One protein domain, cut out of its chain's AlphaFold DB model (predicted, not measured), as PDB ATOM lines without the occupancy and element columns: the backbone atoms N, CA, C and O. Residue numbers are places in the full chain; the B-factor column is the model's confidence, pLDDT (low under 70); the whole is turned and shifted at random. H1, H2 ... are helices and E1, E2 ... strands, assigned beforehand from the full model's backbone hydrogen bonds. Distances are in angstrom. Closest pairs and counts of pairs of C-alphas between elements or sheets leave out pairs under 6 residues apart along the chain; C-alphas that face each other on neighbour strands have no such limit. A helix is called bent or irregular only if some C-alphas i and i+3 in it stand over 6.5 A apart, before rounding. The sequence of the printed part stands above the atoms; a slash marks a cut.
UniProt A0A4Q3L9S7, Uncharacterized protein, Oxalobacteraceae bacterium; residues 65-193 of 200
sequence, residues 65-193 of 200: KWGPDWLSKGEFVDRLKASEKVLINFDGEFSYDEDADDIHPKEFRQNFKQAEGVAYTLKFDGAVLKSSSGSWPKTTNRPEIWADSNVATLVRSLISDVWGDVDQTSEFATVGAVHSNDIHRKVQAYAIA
ATOM      1  N   LYS A  65      43.290  11.789   2.086       98.06
ATOM      2  CA  LYS A  65      44.684  11.385   2.277       98.06
ATOM      3  C   LYS A  65      44.742  10.283   3.321       98.06
ATOM      4  O   LYS A  65      44.353  10.534   4.453       98.06
ATOM      5  N   TRP A  66      45.236   9.097   2.976       98.06
ATOM      6  CA  TRP A  66      45.433   7.980   3.905       98.06
ATOM      7  C   TRP A  66      46.912   7.602   3.954       98.06
ATOM      8  O   TRP A  66      47.469   7.061   2.997       98.06
ATOM      9  N   GLY A  67      47.547   7.901   5.087       96.00
ATOM     10  CA  GLY A  67      48.986   7.784   5.249       96.00
ATOM     11  C   GLY A  67      49.711   8.686   4.241       96.00
ATOM     12  O   GLY A  67      49.414   9.883   4.166       96.00
ATOM     13  N   PRO A  68      50.654   8.152   3.446       94.31
ATOM     14  CA  PRO A  68      51.348   8.943   2.437       94.31
ATOM     15  C   PRO A  68      50.484   9.258   1.205       94.31
ATOM     16  O   PRO A  68      50.764  10.248   0.529       94.31
ATOM     17  N   ASP A  69      49.422   8.496   0.938       97.44
ATOM     18  CA  ASP A  69      48.746   8.509  -0.362       97.44
ATOM     19  C   ASP A  69      47.478   9.358  -0.365       97.44
ATOM     20  O   ASP A  69      46.691   9.333   0.582       97.44
ATOM     21  N   TRP A  70      47.236  10.050  -1.474       98.00
ATOM     22  CA  TRP A  70      45.926  10.601  -1.785       98.00
ATOM     23  C   TRP A  70      45.126   9.608  -2.622       98.00
ATOM     24  O   TRP A  70      45.610   9.083  -3.626       98.00
ATOM     25  N   LEU A  71      43.881   9.370  -2.219       98.62
ATOM     26  CA  LEU A  71      43.029   8.332  -2.789       98.62
ATOM     27  C   LEU A  71      41.773   8.935  -3.411       98.62
ATOM     28  O   LEU A  71      41.131   9.807  -2.819       98.62
ATOM     29  N   SER A  72      41.423   8.453  -4.599       98.56
ATOM     30  CA  SER A  72      40.110   8.632  -5.209       98.56
ATOM     31  C   SER A  72      39.066   7.753  -4.518       98.56
ATOM     32  O   SER A  72      39.385   6.921  -3.665       98.56
ATOM     33  N   LYS A  73      37.798   7.901  -4.914       97.88
ATOM     34  CA  LYS A  73      36.695   7.049  -4.444       97.88
ATOM     35  C   LYS A  73      37.003   5.556  -4.616       97.88
ATOM     36  O   LYS A  73      36.837   4.788  -3.673       97.88
ATOM     37  N   GLY A  74      37.465   5.152  -5.803       98.12
ATOM     38  CA  GLY A  74      37.773   3.750  -6.107       98.12
ATOM     39  C   GLY A  74      38.953   3.222  -5.291       98.12
ATOM     40  O   GLY A  74      38.844   2.185  -4.644       98.12
ATOM     41  N   GLU A  75      40.048   3.984  -5.244       98.56
ATOM     42  CA  GLU A  75      41.256   3.607  -4.499       98.56
ATOM     43  C   GLU A  75      40.994   3.510  -2.988       98.56
ATOM     44  O   GLU A  75      41.518   2.621  -2.314       98.56
ATOM     45  N   PHE A  76      40.157   4.403  -2.451       98.50
ATOM     46  CA  PHE A  76      39.739   4.363  -1.054       98.50
ATOM     47  C   PHE A  76      38.910   3.114  -0.748       98.50
ATOM     48  O   PHE A  76      39.209   2.406   0.211       98.50
ATOM     49  N   VAL A  77      37.920   2.800  -1.589       98.38
ATOM     50  CA  VAL A  77      37.099   1.586  -1.461       98.38
ATOM     51  C   VAL A  77      37.959   0.324  -1.496       98.38
ATOM     52  O   VAL A  77      37.770  -0.575  -0.678       98.38
ATOM     53  N   ASP A  78      38.923   0.246  -2.409       98.25
ATOM     54  CA  ASP A  78      39.798  -0.921  -2.507       98.25
ATOM     55  C   ASP A  78      40.718  -1.056  -1.288       98.25
ATOM     56  O   ASP A  78      40.925  -2.166  -0.791       98.25
ATOM     57  N   ARG A  79      41.195   0.064  -0.730       98.00
ATOM     58  CA  ARG A  79      41.969   0.062   0.519       98.00
ATOM     59  C   ARG A  79      41.123  -0.321   1.736       98.00
ATOM     60  O   ARG A  79      41.608  -1.064   2.591       98.00
ATOM     61  N   LEU A  80      39.864   0.119   1.801       97.50
ATOM     62  CA  LEU A  80      38.920  -0.279   2.850       97.50
ATOM     63  C   LEU A  80      38.653  -1.786   2.831       97.50
ATOM     64  O   LEU A  80      38.662  -2.411   3.883       97.50
ATOM     65  N   LYS A  81      38.482  -2.404   1.655       96.75
ATOM     66  CA  LYS A  81      38.282  -3.865   1.546       96.75
ATOM     67  C   LYS A  81      39.461  -4.681   2.081       96.75
ATOM     68  O   LYS A  81      39.275  -5.826   2.478       96.75
ATOM     69  N   ALA A  82      40.666  -4.113   2.058       96.06
ATOM     70  CA  ALA A  82      41.883  -4.742   2.565       96.06
ATOM     71  C   ALA A  82      42.181  -4.406   4.039       96.06
ATOM     72  O   ALA A  82      43.185  -4.874   4.575       96.06
ATOM     73  N   SER A  83      41.341  -3.593   4.685       95.50
ATOM     74  CA  SER A  83      41.547  -3.094   6.045       95.50
ATOM     75  C   SER A  83      40.355  -3.448   6.932       95.50
ATOM     76  O   SER A  83      39.218  -3.482   6.477       95.50
ATOM     77  N   GLU A  84      40.595  -3.671   8.222       94.38
ATOM     78  CA  GLU A  84      39.518  -3.931   9.198       94.38
ATOM     79  C   GLU A  84      39.171  -2.698  10.042       94.38
ATOM     80  O   GLU A  84      38.155  -2.676  10.737       94.38
ATOM     81  N   LYS A  85      40.043  -1.683  10.013       95.12
ATOM     82  CA  LYS A  85      39.932  -0.451  10.791       95.12
ATOM     83  C   LYS A  85      40.552   0.715  10.029       95.12
ATOM     84  O   LYS A  85      41.584   0.555   9.380       95.12
ATOM     85  N   VAL A  86      39.957   1.897  10.167       97.00
ATOM     86  CA  VAL A  86      40.524   3.166   9.698       97.00
ATOM     87  C   VAL A  86      40.340   4.255  10.752       97.00
ATOM     88  O   VAL A  86      39.302   4.337  11.412       97.00
ATOM     89  N   LEU A  87      41.366   5.088  10.917       97.94
ATOM     90  CA  LEU A  87      41.332   6.287  11.750       97.94
ATOM     91  C   LEU A  87      41.236   7.507  10.842       97.94
ATOM     92  O   LEU A  87      42.096   7.673   9.983       97.94
ATOM     93  N   ILE A  88      40.222   8.355  11.008       96.94
ATOM     94  CA  ILE A  88      39.969   9.488  10.111       96.94
ATOM     95  C   ILE A  88      39.796  10.789  10.895       96.94
ATOM     96  O   ILE A  88      39.017  10.856  11.849       96.94
ATOM     97  N   ASN A  89      40.484  11.841  10.447       95.38
ATOM     98  CA  ASN A  89      40.191  13.222  10.812       95.38
ATOM     99  C   ASN A  89      39.383  13.916   9.706       95.38
ATOM    100  O   ASN A  89      39.850  14.041   8.576       95.38
ATOM    101  N   PHE A  90      38.182  14.397  10.021       92.00
ATOM    102  CA  PHE A  90      37.352  15.122   9.047       92.00
ATOM    103  C   PHE A  90      37.578  16.643   9.070       92.00
ATOM    104  O   PHE A  90      37.099  17.347   8.183       92.00
ATOM    105  N   ASP A  91      38.362  17.141  10.032       88.38
ATOM    106  CA  ASP A  91      38.594  18.574  10.257       88.38
ATOM    107  C   ASP A  91      39.805  19.148   9.500       88.38
ATOM    108  O   ASP A  91      40.243  20.266   9.781       88.38
ATOM    109  N   GLY A  92      40.340  18.424   8.515       90.56
ATOM    110  CA  GLY A  92      41.497  18.850   7.728       90.56
ATOM    111  C   GLY A  92      42.796  18.127   8.077       90.56
ATOM    112  O   GLY A  92      42.818  17.113   8.777       90.56
ATOM    113  N   GLU A  93      43.897  18.662   7.555       92.75
ATOM    114  CA  GLU A  93      45.244  18.196   7.883       92.75
ATOM    115  C   GLU A  93      45.567  18.453   9.364       92.75
ATOM    116  O   GLU A  93      45.069  19.398   9.980       92.75
ATOM    117  N   PHE A  94      46.426  17.612   9.941       93.94
ATOM    118  CA  PHE A  94      46.906  17.799  11.304       93.94
ATOM    119  C   PHE A  94      47.784  19.050  11.404       93.94
ATOM    120  O   PHE A  94      48.807  19.159  10.733       93.94
ATOM    121  N   SER A  95      47.407  19.981  12.278       92.94
ATOM    122  CA  SER A  95      48.201  21.167  12.599       92.94
ATOM    123  C   SER A  95      48.797  21.080  14.000       92.94
ATOM    124  O   SER A  95      48.292  20.351  14.856       92.94
ATOM    125  N   TYR A  96      49.850  21.867  14.227       94.62
ATOM    126  CA  TYR A  96      50.435  22.073  15.550       94.62
ATOM    127  C   TYR A  96      49.380  22.566  16.548       94.62
ATOM    128  O   TYR A  96      48.576  23.435  16.205       94.62
ATOM    129  N   ASP A  97      49.428  22.025  17.758       93.69
ATOM    130  CA  ASP A  97      48.575  22.382  18.887       93.69
ATOM    131  C   ASP A  97      49.459  22.804  20.070       93.69
ATOM    132  O   ASP A  97      50.279  22.021  20.541       93.69
ATOM    133  N   GLU A  98      49.320  24.049  20.532       92.56
ATOM    134  CA  GLU A  98      50.176  24.605  21.588       92.56
ATOM    135  C   GLU A  98      49.944  23.999  22.973       92.56
ATOM    136  O   GLU A  98      50.853  24.035  23.803       92.56
ATOM    137  N   ASP A  99      48.761  23.431  23.205       92.44
ATOM    138  CA  ASP A  99      48.393  22.817  24.477       92.44
ATOM    139  C   ASP A  99      48.729  21.318  24.500       92.44
ATOM    140  O   ASP A  99      48.921  20.741  25.574       92.44
ATOM    141  N   ALA A 100      48.791  20.676  23.328       90.56
ATOM    142  CA  ALA A 100      48.993  19.232  23.206       90.56
ATOM    143  C   ALA A 100      50.397  18.816  22.730       90.56
ATOM    144  O   ALA A 100      50.825  17.702  23.042       90.56
ATOM    145  N   ASP A 101      51.111  19.666  21.984       91.88
ATOM    146  CA  ASP A 101      52.397  19.318  21.376       91.88
ATOM    147  C   ASP A 101      53.581  19.966  22.109       91.88
ATOM    148  O   ASP A 101      53.811  21.171  22.020       91.88
ATOM    149  N   ASP A 102      54.429  19.148  22.739       90.88
ATOM    150  CA  ASP A 102      55.693  19.598  23.351       90.88
ATOM    151  C   ASP A 102      56.837  19.686  22.317       90.88
ATOM    152  O   ASP A 102      57.906  19.092  22.459       90.88
ATOM    153  N   ILE A 103      56.587  20.375  21.202       93.25
ATOM    154  CA  ILE A 103      57.567  20.602  20.131       93.25
ATOM    155  C   ILE A 103      57.430  22.005  19.554       93.25
ATOM    156  O   ILE A 103      56.403  22.660  19.663       93.25
ATOM    157  N   HIS A 104      58.466  22.500  18.881       93.06
ATOM    158  CA  HIS A 104      58.388  23.842  18.317       93.06
ATOM    159  C   HIS A 104      57.445  23.876  17.085       93.06
ATOM    160  O   HIS A 104      57.606  23.055  16.177       93.06
ATOM    161  N   PRO A 105      56.558  24.887  16.923       94.69
ATOM    162  CA  PRO A 105      55.607  24.962  15.799       94.69
ATOM    163  C   PRO A 105      56.259  24.930  14.405       94.69
ATOM    164  O   PRO A 105      55.646  24.584  13.393       94.69
ATOM    165  N   LYS A 106      57.516  25.378  14.314       94.50
ATOM    166  CA  LYS A 106      58.317  25.290  13.082       94.50
ATOM    167  C   LYS A 106      58.746  23.852  12.779       94.50
ATOM    168  O   LYS A 106      58.735  23.475  11.614       94.50
ATOM    169  N   GLU A 107      59.115  23.080  13.797       94.56
ATOM    170  CA  GLU A 107      59.518  21.682  13.624       94.56
ATOM    171  C   GLU A 107      58.339  20.828  13.189       94.56
ATOM    172  O   GLU A 107      58.487  20.062  12.242       94.56
ATOM    173  N   PHE A 108      57.161  21.039  13.788       95.69
ATOM    174  CA  PHE A 108      55.925  20.402  13.338       95.69
ATOM    175  C   PHE A 108      55.711  20.634  11.836       95.69
ATOM    176  O   PHE A 108      55.678  19.692  11.052       95.69
ATOM    177  N   ARG A 109      55.658  21.902  11.407       93.00
ATOM    178  CA  ARG A 109      55.368  22.263  10.006       93.00
ATOM    179  C   ARG A 109      56.380  21.738   8.989       93.00
ATOM    180  O   ARG A 109      56.045  21.631   7.818       93.00
ATOM    181  N   GLN A 110      57.620  21.489   9.402       94.31
ATOM    182  CA  GLN A 110      58.686  21.062   8.492       94.31
ATOM    183  C   GLN A 110      58.903  19.551   8.487       94.31
ATOM    184  O   GLN A 110      59.345  19.018   7.473       94.31
ATOM    185  N   ASN A 111      58.622  18.875   9.603       95.69
ATOM    186  CA  ASN A 111      59.067  17.500   9.826       95.69
ATOM    187  C   ASN A 111      57.942  16.539  10.229       95.69
ATOM    188  O   ASN A 111      58.232  15.362  10.452       95.69
ATOM    189  N   PHE A 112      56.693  17.004  10.337       95.88
ATOM    190  CA  PHE A 112      55.559  16.126  10.609       95.88
ATOM    191  C   PHE A 112      55.402  15.073   9.513       95.88
ATOM    192  O   PHE A 112      55.407  15.372   8.317       95.88
ATOM    193  N   LYS A 113      55.259  13.822   9.943       95.38
ATOM    194  CA  LYS A 113      54.972  12.674   9.091       95.38
ATOM    195  C   LYS A 113      53.736  11.972   9.617       95.38
ATOM    196  O   LYS A 113      53.749  11.450  10.729       95.38
ATOM    197  N   GLN A 114      52.692  11.951   8.801       96.00
ATOM    198  CA  GLN A 114      51.450  11.246   9.091       96.00
ATOM    199  C   GLN A 114      51.686   9.735   9.221       96.00
ATOM    200  O   GLN A 114      52.461   9.148   8.467       96.00
ATOM    201  N   ALA A 115      50.991   9.107  10.168       96.62
ATOM    202  CA  ALA A 115      51.001   7.662  10.348       96.62
ATOM    203  C   ALA A 115      50.264   6.951   9.198       96.62
ATOM    204  O   ALA A 115      49.224   7.415   8.733       96.62
ATOM    205  N   GLU A 116      50.764   5.788   8.769       95.12
ATOM    206  CA  GLU A 116      50.221   5.051   7.612       95.12
ATOM    207  C   GLU A 116      48.749   4.642   7.779       95.12
ATOM    208  O   GLU A 116      47.986   4.670   6.819       95.12
ATOM    209  N   GLY A 117      48.334   4.297   9.001       94.56
ATOM    210  CA  GLY A 117      46.970   3.854   9.316       94.56
ATOM    211  C   GLY A 117      45.956   4.981   9.543       94.56
ATOM    212  O   GLY A 117      44.815   4.703   9.908       94.56
ATOM    213  N   VAL A 118      46.364   6.237   9.369       97.19
ATOM    214  CA  VAL A 118      45.543   7.412   9.676       97.19
ATOM    215  C   VAL A 118      45.225   8.141   8.388       97.19
ATOM    216  O   VAL A 118      46.083   8.269   7.516       97.19
ATOM    217  N   ALA A 119      44.003   8.635   8.266       97.81
ATOM    218  CA  ALA A 119      43.531   9.382   7.123       97.81
ATOM    219  C   ALA A 119      42.939  10.736   7.524       97.81
ATOM    220  O   ALA A 119      42.554  10.950   8.675       97.81
ATOM    221  N   TYR A 120      42.846  11.654   6.568       96.62
ATOM    222  CA  TYR A 120      42.080  12.880   6.729       96.62
ATOM    223  C   TYR A 120      41.430  13.341   5.427       96.62
ATOM    224  O   TYR A 120      41.930  13.090   4.328       96.62
ATOM    225  N   THR A 121      40.318  14.059   5.560       94.81
ATOM    226  CA  THR A 121      39.704  14.827   4.470       94.81
ATOM    227  C   THR A 121      40.031  16.300   4.641       94.81
ATOM    228  O   THR A 121      40.172  16.775   5.768       94.81
ATOM    229  N   LEU A 122      40.125  17.055   3.547       90.81
ATOM    230  CA  LEU A 122      40.284  18.504   3.655       90.81
ATOM    231  C   LEU A 122      39.037  19.142   4.270       90.81
ATOM    232  O   LEU A 122      37.903  18.756   3.975       90.81
ATOM    233  N   LYS A 123      39.269  20.158   5.102       83.62
ATOM    234  CA  LYS A 123      38.203  20.993   5.641       83.62
ATOM    235  C   LYS A 123      37.615  21.859   4.533       83.62
ATOM    236  O   LYS A 123      38.350  22.409   3.710       83.62
ATOM    237  N   PHE A 124      36.297  22.025   4.551       75.06
ATOM    238  CA  PHE A 124      35.602  22.941   3.660       75.06
ATOM    239  C   PHE A 124      34.764  23.939   4.445       75.06
ATOM    240  O   PHE A 124      33.905  23.560   5.235       75.06
ATOM    241  N   ASP A 125      34.959  25.226   4.164       64.50
ATOM    242  CA  ASP A 125      34.296  26.318   4.883       64.50
ATOM    243  C   ASP A 125      32.901  26.670   4.323       64.50
ATOM    244  O   ASP A 125      32.397  27.784   4.526       64.50
ATOM    245  N   GLY A 126      32.272  25.725   3.617       57.72
ATOM    246  CA  GLY A 126      30.824  25.682   3.397       57.72
ATOM    247  C   GLY A 126      30.251  26.632   2.345       57.72
ATOM    248  O   GLY A 126      29.058  26.918   2.404       57.72
ATOM    249  N   ALA A 127      31.053  27.159   1.415       59.12
ATOM    250  CA  ALA A 127      30.509  27.835   0.234       59.12
ATOM    251  C   ALA A 127      31.556  28.041  -0.864       59.12
ATOM    252  O   ALA A 127      32.661  28.512  -0.591       59.12
ATOM    253  N   VAL A 128      31.152  27.804  -2.115       62.62
ATOM    254  CA  VAL A 128      31.910  28.215  -3.310       62.62
ATOM    255  C   VAL A 128      31.832  29.735  -3.495       62.62
ATOM    256  O   VAL A 128      32.835  30.382  -3.786       62.62
ATOM    257  N   LEU A 129      30.656  30.328  -3.261       56.81
ATOM    258  CA  LEU A 129      30.449  31.777  -3.224       56.81
ATOM    259  C   LEU A 129      29.704  32.177  -1.948       56.81
ATOM    260  O   LEU A 129      28.612  31.676  -1.683       56.81
ATOM    261  N   LYS A 130      30.279  33.112  -1.180       57.84
ATOM    262  CA  LYS A 130      29.631  33.777  -0.039       57.84
ATOM    263  C   LYS A 130      29.234  35.191  -0.458       57.84
ATOM    264  O   LYS A 130      30.112  36.005  -0.735       57.84
ATOM    265  N   SER A 131      27.940  35.496  -0.498       58.28
ATOM    266  CA  SER A 131      27.437  36.863  -0.681       58.28
ATOM    267  C   SER A 131      26.579  37.288   0.514       58.28
ATOM    268  O   SER A 131      26.173  36.467   1.339       58.28
ATOM    269  N   SER A 132      26.255  38.580   0.598       53.34
ATOM    270  CA  SER A 132      25.310  39.106   1.595       53.34
ATOM    271  C   SER A 132      23.889  38.530   1.462       53.34
ATOM    272  O   SER A 132      23.105  38.656   2.398       53.34
ATOM    273  N   SER A 133      23.556  37.893   0.331       55.09
ATOM    274  CA  SER A 133      22.255  37.270   0.049       55.09
ATOM    275  C   SER A 133      22.234  35.741   0.222       55.09
ATOM    276  O   SER A 133      21.177  35.123   0.053       55.09
ATOM    277  N   GLY A 134      23.359  35.122   0.602       59.50
ATOM    278  CA  GLY A 134      23.465  33.696   0.930       59.50
ATOM    279  C   GLY A 134      24.693  33.007   0.327       59.50
ATOM    280  O   GLY A 134      25.569  33.648  -0.254       59.50
ATOM    281  N   SER A 135      24.759  31.682   0.475       63.19
ATOM    282  CA  SER A 135      25.731  30.826  -0.211       63.19
ATOM    283  C   SER A 135      25.163  30.287  -1.527       63.19
ATOM    284  O   SER A 135      23.954  30.064  -1.650       63.19
ATOM    285  N   TRP A 136      26.037  30.096  -2.516       60.03
ATOM    286  CA  TRP A 136      25.719  29.404  -3.765       60.03
ATOM    287  C   TRP A 136      26.867  28.457  -4.163       60.03
ATOM    288  O   TRP A 136      28.031  28.839  -3.989       60.03
ATOM    289  N   PRO A 137      26.570  27.272  -4.735       61.69
ATOM    290  CA  PRO A 137      25.238  26.679  -4.928       61.69
ATOM    291  C   PRO A 137      24.536  26.338  -3.600       61.69
ATOM    292  O   PRO A 137      25.176  26.171  -2.570       61.69
ATOM    293  N   LYS A 138      23.197  26.290  -3.611       55.22
ATOM    294  CA  LYS A 138      22.389  25.808  -2.476       55.22
ATOM    295  C   LYS A 138      21.993  24.361  -2.741       55.22
ATOM    296  O   LYS A 138      20.840  24.093  -3.066       55.22
ATOM    297  N   THR A 139      22.937  23.431  -2.692       53.78
ATOM    298  CA  THR A 139      22.578  22.011  -2.716       53.78
ATOM    299  C   THR A 139      22.142  21.595  -1.316       53.78
ATOM    300  O   THR A 139      22.911  21.538  -0.363       53.78
ATOM    301  N   THR A 140      20.840  21.362  -1.180       49.97
ATOM    302  CA  THR A 140      20.121  21.126   0.082       49.97
ATOM    303  C   THR A 140      20.310  19.716   0.658       49.97
ATOM    304  O   THR A 140      19.525  19.296   1.500       49.97
ATOM    305  N   ASN A 141      21.318  18.960   0.215       52.00
ATOM    306  CA  ASN A 141      21.453  17.538   0.552       52.00
ATOM    307  C   ASN A 141      22.424  17.249   1.705       52.00
ATOM    308  O   ASN A 141      22.825  16.101   1.889       52.00
ATOM    309  N   ARG A 142      22.794  18.255   2.503       56.06
ATOM    310  CA  ARG A 142      23.569  18.022   3.727       56.06
ATOM    311  C   ARG A 142      22.625  17.625   4.868       56.06
ATOM    312  O   ARG A 142      21.698  18.385   5.153       56.06
ATOM    313  N   PRO A 143      22.827  16.475   5.536       51.53
ATOM    314  CA  PRO A 143      22.101  16.166   6.763       51.53
ATOM    315  C   PRO A 143      22.364  17.258   7.808       51.53
ATOM    316  O   PRO A 143      23.521  17.549   8.096       51.53
ATOM    317  N   GLU A 144      21.321  17.827   8.425       49.22
ATOM    318  CA  GLU A 144      21.468  18.866   9.471       49.22
ATOM    319  C   GLU A 144      22.332  18.413  10.663       49.22
ATOM    320  O   GLU A 144      22.874  19.233  11.401       49.22
ATOM    321  N   ILE A 145      22.466  17.096  10.843       43.44
ATOM    322  CA  ILE A 145      23.197  16.448  11.937       43.44
ATOM    323  C   ILE A 145      24.720  16.583  11.757       43.44
ATOM    324  O   ILE A 145      25.457  16.541  12.742       43.44
ATOM    325  N   TRP A 146      25.207  16.768  10.525       48.41
ATOM    326  CA  TRP A 146      26.633  16.841  10.210       48.41
ATOM    327  C   TRP A 146      26.948  18.187   9.555       48.41
ATOM    328  O   TRP A 146      26.683  18.398   8.375       48.41
ATOM    329  N   ALA A 147      27.560  19.099  10.313       53.53
ATOM    330  CA  ALA A 147      28.054  20.385   9.810       53.53
ATOM    331  C   ALA A 147      29.338  20.245   8.956       53.53
ATOM    332  O   ALA A 147      30.128  21.183   8.852       53.53
ATOM    333  N   ASP A 148      29.560  19.069   8.370       65.19
ATOM    334  CA  ASP A 148      30.826  18.665   7.769       65.19
ATOM    335  C   ASP A 148      30.852  18.966   6.257       65.19
ATOM    336  O   ASP A 148      29.884  19.467   5.671       65.19
ATOM    337  N   SER A 149      31.982  18.671   5.610       81.44
ATOM    338  CA  SER A 149      32.147  18.771   4.156       81.44
ATOM    339  C   SER A 149      31.359  17.682   3.407       81.44
ATOM    340  O   SER A 149      31.059  16.611   3.951       81.44
ATOM    341  N   ASN A 150      31.018  17.918   2.136       87.25
ATOM    342  CA  ASN A 150      30.382  16.890   1.305       87.25
ATOM    343  C   ASN A 150      31.310  15.692   1.103       87.25
ATOM    344  O   ASN A 150      30.853  14.551   1.088       87.25
ATOM    345  N   VAL A 151      32.617  15.939   0.999       92.38
ATOM    346  CA  VAL A 151      33.640  14.896   0.957       92.38
ATOM    347  C   VAL A 151      33.599  14.036   2.223       92.38
ATOM    348  O   VAL A 151      33.648  12.816   2.109       92.38
ATOM    349  N   ALA A 152      33.452  14.620   3.417       91.69
ATOM    350  CA  ALA A 152      33.315  13.844   4.652       91.69
ATOM    351  C   ALA A 152      32.073  12.940   4.620       91.69
ATOM    352  O   ALA A 152      32.143  11.768   4.993       91.69
ATOM    353  N   THR A 153      30.952  13.465   4.116       90.19
ATOM    354  CA  THR A 153      29.709  12.697   3.943       90.19
ATOM    355  C   THR A 153      29.897  11.539   2.959       90.19
ATOM    356  O   THR A 153      29.525  10.411   3.273       90.19
ATOM    357  N   LEU A 154      30.538  11.790   1.811       93.75
ATOM    358  CA  LEU A 154      30.883  10.763   0.826       93.75
ATOM    359  C   LEU A 154      31.809   9.695   1.425       93.75
ATOM    360  O   LEU A 154      31.578   8.507   1.253       93.75
ATOM    361  N   VAL A 155      32.852  10.089   2.154       95.62
ATOM    362  CA  VAL A 155      33.782   9.137   2.780       95.62
ATOM    363  C   VAL A 155      33.052   8.225   3.765       95.62
ATOM    364  O   VAL A 155      33.280   7.018   3.748       95.62
ATOM    365  N   ARG A 156      32.140   8.764   4.582       93.88
ATOM    366  CA  ARG A 156      31.322   7.946   5.492       93.88
ATOM    367  C   ARG A 156      30.409   6.990   4.743       93.88
ATOM    368  O   ARG A 156      30.344   5.827   5.126       93.88
ATOM    369  N   SER A 157      29.748   7.452   3.679       93.94
ATOM    370  CA  SER A 157      28.892   6.569   2.885       93.94
ATOM    371  C   SER A 157      29.703   5.424   2.281       93.94
ATOM    372  O   SER A 157      29.288   4.283   2.393       93.94
ATOM    373  N   LEU A 158      30.905   5.693   1.759       96.94
ATOM    374  CA  LEU A 158      31.793   4.654   1.223       96.94
ATOM    375  C   LEU A 158      32.237   3.645   2.290       96.94
ATOM    376  O   LEU A 158      32.319   2.455   2.000       96.94
ATOM    377  N   ILE A 159      32.509   4.092   3.520       96.62
ATOM    378  CA  ILE A 159      32.831   3.193   4.640       96.62
ATOM    379  C   ILE A 159      31.646   2.269   4.935       96.62
ATOM    380  O   ILE A 159      31.818   1.051   4.976       96.62
ATOM    381  N   SER A 160      30.446   2.835   5.094       94.12
ATOM    382  CA  SER A 160      29.224   2.063   5.337       94.12
ATOM    383  C   SER A 160      28.874   1.138   4.167       94.12
ATOM    384  O   SER A 160      28.445   0.013   4.393       94.12
ATOM    385  N   ASP A 161      29.107   1.557   2.923       95.56
ATOM    386  CA  ASP A 161      28.856   0.736   1.734       95.56
ATOM    387  C   ASP A 161      29.803  -0.476   1.662       95.56
ATOM    388  O   ASP A 161      29.409  -1.542   1.186       95.56
ATOM    389  N   VAL A 162      31.053  -0.332   2.121       96.62
ATOM    390  CA  VAL A 162      32.066  -1.401   2.068       96.62
ATOM    391  C   VAL A 162      31.966  -2.357   3.255       96.62
ATOM    392  O   VAL A 162      32.073  -3.569   3.066       96.62
ATOM    393  N   TRP A 163      31.791  -1.840   4.471       95.88
ATOM    394  CA  TRP A 163      31.806  -2.648   5.697       95.88
ATOM    395  C   TRP A 163      30.411  -2.977   6.240       95.88
ATOM    396  O   TRP A 163      30.282  -3.887   7.056       95.88
ATOM    397  N   GLY A 164      29.360  -2.308   5.760       92.69
ATOM    398  CA  GLY A 164      28.002  -2.478   6.264       92.69
ATOM    399  C   GLY A 164      27.853  -1.854   7.647       92.69
ATOM    400  O   GLY A 164      27.943  -0.634   7.797       92.69
ATOM    401  N   ASP A 165      27.607  -2.697   8.650       89.62
ATOM    402  CA  ASP A 165      27.519  -2.254  10.038       89.62
ATOM    403  C   ASP A 165      28.922  -1.983  10.595       89.62
ATOM    404  O   ASP A 165      29.832  -2.816  10.491       89.62
ATOM    405  N   VAL A 166      29.108  -0.789  11.148       92.44
ATOM    406  CA  VAL A 166      30.420  -0.274  11.541       92.44
ATOM    407  C   VAL A 166      30.399   0.223  12.971       92.44
ATOM    408  O   VAL A 166      29.590   1.073  13.342       92.44
ATOM    409  N   ASP A 167      31.368  -0.251  13.748       92.81
ATOM    410  CA  ASP A 167      31.661   0.305  15.058       92.81
ATOM    411  C   ASP A 167      32.335   1.663  14.857       92.81
ATOM    412  O   ASP A 167      33.492   1.750  14.432       92.81
ATOM    413  N   GLN A 168      31.595   2.732  15.155       93.12
ATOM    414  CA  GLN A 168      32.097   4.099  15.120       93.12
ATOM    415  C   GLN A 168      32.364   4.601  16.540       93.12
ATOM    416  O   GLN A 168      31.458   4.706  17.368       93.12
ATOM    417  N   THR A 169      33.607   4.990  16.808       94.50
ATOM    418  CA  THR A 169      33.999   5.609  18.078       94.50
ATOM    419  C   THR A 169      34.892   6.820  17.842       94.50
ATOM    420  O   THR A 169      35.383   7.067  16.741       94.50
ATOM    421  N   SER A 170      35.105   7.611  18.891       94.44
ATOM    422  CA  SER A 170      36.142   8.636  18.888       94.44
ATOM    423  C   SER A 170      37.190   8.293  19.933       94.44
ATOM    424  O   SER A 170      36.855   8.068  21.095       94.44
ATOM    425  N   GLU A 171      38.451   8.271  19.518       94.81
ATOM    426  CA  GLU A 171      39.584   7.901  20.363       94.81
ATOM    427  C   GLU A 171      40.763   8.856  20.152       94.81
ATOM    428  O   GLU A 171      40.882   9.506  19.112       94.81
ATOM    429  N   PHE A 172      41.627   8.965  21.162       94.50
ATOM    430  CA  PHE A 172      42.927   9.617  21.014       94.50
ATOM    431  C   PHE A 172      43.915   8.602  20.447       94.50
ATOM    432  O   PHE A 172      44.146   7.560  21.059       94.50
ATOM    433  N   ALA A 173      44.498   8.913  19.294       95.88
ATOM    434  CA  ALA A 173      45.425   8.032  18.599       95.88
ATOM    435  C   ALA A 173      46.677   8.787  18.146       95.88
ATOM    436  O   ALA A 173      46.659  10.009  17.986       95.88
ATOM    437  N   THR A 174      47.767   8.048  17.928       96.75
ATOM    438  CA  THR A 174      48.969   8.570  17.268       96.75
ATOM    439  C   THR A 174      48.655   8.833  15.800       96.75
ATOM    440  O   THR A 174      48.432   7.900  15.030       96.75
ATOM    441  N   VAL A 175      48.626  10.106  15.410       96.88
ATOM    442  CA  VAL A 175      48.313  10.530  14.035       96.88
ATOM    443  C   VAL A 175      49.542  10.693  13.155       96.88
ATOM    444  O   VAL A 175      49.437  10.774  11.931       96.88
ATOM    445  N   GLY A 176      50.717  10.712  13.767       96.62
ATOM    446  CA  GLY A 176      51.988  10.860  13.090       96.62
ATOM    447  C   GLY A 176      53.104  11.109  14.085       96.62
ATOM    448  O   GLY A 176      52.911  10.971  15.291       96.62
ATOM    449  N   ALA A 177      54.260  11.502  13.570       96.19
ATOM    450  CA  ALA A 177      55.417  11.822  14.385       96.19
ATOM    451  C   ALA A 177      56.207  13.001  13.812       96.19
ATOM    452  O   ALA A 177      56.225  13.244  12.603       96.19
ATOM    453  N   VAL A 178      56.907  13.703  14.698       95.69
ATOM    454  CA  VAL A 178      57.927  14.703  14.374       95.69
ATOM    455  C   VAL A 178      59.241  14.201  14.961       95.69
ATOM    456  O   VAL A 178      59.419  14.162  16.176       95.69
ATOM    457  N   HIS A 179      60.167  13.784  14.095       91.25
ATOM    458  CA  HIS A 179      61.368  13.038  14.496       91.25
ATOM    459  C   HIS A 179      61.021  11.767  15.295       91.25
ATOM    460  O   HIS A 179      60.585  10.788  14.698       91.25
ATOM    461  N   SER A 180      61.234  11.776  16.613       88.44
ATOM    462  CA  SER A 180      60.933  10.681  17.545       88.44
ATOM    463  C   SER A 180      59.762  10.987  18.486       88.44
ATOM    464  O   SER A 180      59.512  10.200  19.394       88.44
ATOM    465  N   ASN A 181      59.097  12.136  18.322       93.19
ATOM    466  CA  ASN A 181      57.957  12.531  19.142       93.19
ATOM    467  C   ASN A 181      56.658  12.158  18.431       93.19
ATOM    468  O   ASN A 181      56.397  12.647  17.328       93.19
ATOM    469  N   ASP A 182      55.859  11.317  19.078       96.00
ATOM    470  CA  ASP A 182      54.528  10.954  18.607       96.00
ATOM    471  C   ASP A 182      53.568  12.132  18.778       96.00
ATOM    472  O   ASP A 182      53.531  12.796  19.814       96.00
ATOM    473  N   ILE A 183      52.775  12.388  17.742       96.25
ATOM    474  CA  ILE A 183      51.728  13.402  17.740       96.25
ATOM    475  C   ILE A 183      50.399  12.697  17.944       96.25
ATOM    476  O   ILE A 183      50.014  11.834  17.150       96.25
ATOM    477  N   HIS A 184      49.675  13.087  18.989       95.75
ATOM    478  CA  HIS A 184      48.386  12.499  19.331       95.75
ATOM    479  C   HIS A 184      47.247  13.470  19.045       95.75
ATOM    480  O   HIS A 184      47.309  14.646  19.403       95.75
ATOM    481  N   ARG A 185      46.176  12.981  18.422       96.06
ATOM    482  CA  ARG A 185      44.943  13.753  18.214       96.06
ATOM    483  C   ARG A 185      43.733  12.880  18.475       96.06
ATOM    484  O   ARG A 185      43.789  11.656  18.357       96.06
ATOM    485  N   LYS A 186      42.625  13.534  18.807       95.56
ATOM    486  CA  LYS A 186      41.315  12.897  18.805       95.56
ATOM    487  C   LYS A 186      40.876  12.696  17.355       95.56
ATOM    488  O   LYS A 186      40.820  13.657  16.597       95.56
ATOM    489  N   VAL A 187      40.569  11.460  16.984       96.00
ATOM    490  CA  VAL A 187      40.133  11.075  15.634       96.00
ATOM    491  C   VAL A 187      38.855  10.243  15.707       96.00
ATOM    492  O   VAL A 187      38.432   9.821  16.789       96.00
ATOM    493  N   GLN A 188      38.207  10.041  14.562       96.12
ATOM    494  CA  GLN A 188      37.110   9.087  14.422       96.12
ATOM    495  C   GLN A 188      37.686   7.733  14.012       96.12
ATOM    496  O   GLN A 188      38.414   7.647  13.025       96.12
ATOM    497  N   ALA A 189      37.364   6.686  14.757       96.69
ATOM    498  CA  ALA A 189      37.719   5.318  14.426       96.69
ATOM    499  C   ALA A 189      36.492   4.605  13.856       96.69
ATOM    500  O   ALA A 189      35.421   4.639  14.461       96.69
ATOM    501  N   TYR A 190      36.675   3.952  12.711       96.25
ATOM    502  CA  TYR A 190      35.693   3.048  12.118       96.25
ATOM    503  C   TYR A 190      36.313   1.663  12.034       96.25
ATOM    504  O   TYR A 190      37.443   1.528  11.557       96.25
ATOM    505  N   ALA A 191      35.584   0.652  12.484       94.88
ATOM    506  CA  ALA A 191      35.972  -0.744  12.349       94.88
ATOM    507  C   ALA A 191      34.770  -1.598  11.940       94.88
ATOM    508  O   ALA A 191      33.624  -1.243  12.218       94.88
ATOM    509  N   ILE A 192      35.041  -2.727  11.289       93.25
ATOM    510  CA  ILE A 192      34.012  -3.731  10.995       93.25
ATOM    511  C   ILE A 192      33.432  -4.223  12.326       93.25
ATOM    512  O   ILE A 192      34.193  -4.685  13.182       93.25
ATOM    513  N   ALA A 193      32.107  -4.148  12.488       86.38
ATOM    514  CA  ALA A 193      31.447  -4.641  13.690       86.38
ATOM    515  C   ALA A 193      31.732  -6.141  13.855       86.38
ATOM    516  O   ALA A 193      31.387  -6.968  13.002       86.38
TER     517      ALA A 193
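Overview. This is residues 65 to 193 of the 200 residues of an uncharacterized protein of Oxalobacteraceae bacterium (UniProt A0A4Q3L9S7). Look first for a five-stranded sheet, curled like part of a barrel, whose long bent hairpin E7 and E8 is joined by the short strands E2, E3 and E4; helix H3 packs on it, and H1 packs on H3. H2 sits by the turn of the long hairpin, while the loop of residues 121 to 149 reaches away from this body with the small hairpin E5 and E6 at its far end. The printed part has 129 residues in the order E1 H1 E2 H2 E3 E4 E5 E6 H3 E7 E8, and its class is mixed, helices and strands. The large sheet runs E3 E7 E8 E2 E4 and is mixed, with E2 and E4 parallel. The whole is only just compact, close to loose, with a radius of gyration of the C-alphas of 16.3 A and spans of 47 by 41 by 23 A.

Arrangement. Begin with the hairpin of E7, residues 166 to 178, and E8, residues 181 to 192, where N 169 and O 189 are 3.0 A apart. E7 bends by 70 degrees at residue 169 and E8 by 74 degrees at residue 186. Beside E8 you find E2, residues 85 to 89, antiparallel, with N 88 and O 188 at 2.8 A; beside E2 runs the edge strand E4, residues 118 to 120, parallel, with N 119 and O 87 at 2.7 A. The other edge strand, E3, residues 112 to 114, is antiparallel to E7, with N 113 and O 177 at 2.9 A. H3, residues 150 to 163, is on one face of this strongly twisted sheet, giving two layers, a helix over a sheet, at a height of 8.5 A. H1, residues 73 to 81, touches residues 158 to 163 of H3 alone, the closest C-alphas being those of Val 77 and Leu 158, 6.7 A apart; they run the same way at a steep tilt of 37 degrees, only just past shallow. E1, residues 69 to 72, pairs with no named strand. H2, residues 105 to 111, only grazes the sheet with residues 106 to 111. In the hairpin of E5, residues 129 to 131, and E6, residues 134 to 136, N 131 and O 134 are 3.0 A apart. In H1, H2 and H3 every O i to N i+4 pair is within hydrogen-bond range.

Along the chain. Find C-alpha 69 at (48.746, 8.509, -0.362), where E1 begins. H3 starts at C-alpha 150, (30.382, 16.890, 1.305), and runs 20.1 A. E7 spans 31.4 A and E8 30.1 A, ending at C-alpha 192, (34.012, -3.731, 10.995).

Size, cuts and confidence. The C-alphas farthest apart are those of Ser 133 and Ser 180, 50.1 A. The printed part has no cut. The links E2 to H2 and E6 to H3 are long. Residues 125 to 148 have pLDDT under 70; the mean of the printed part is 87.3.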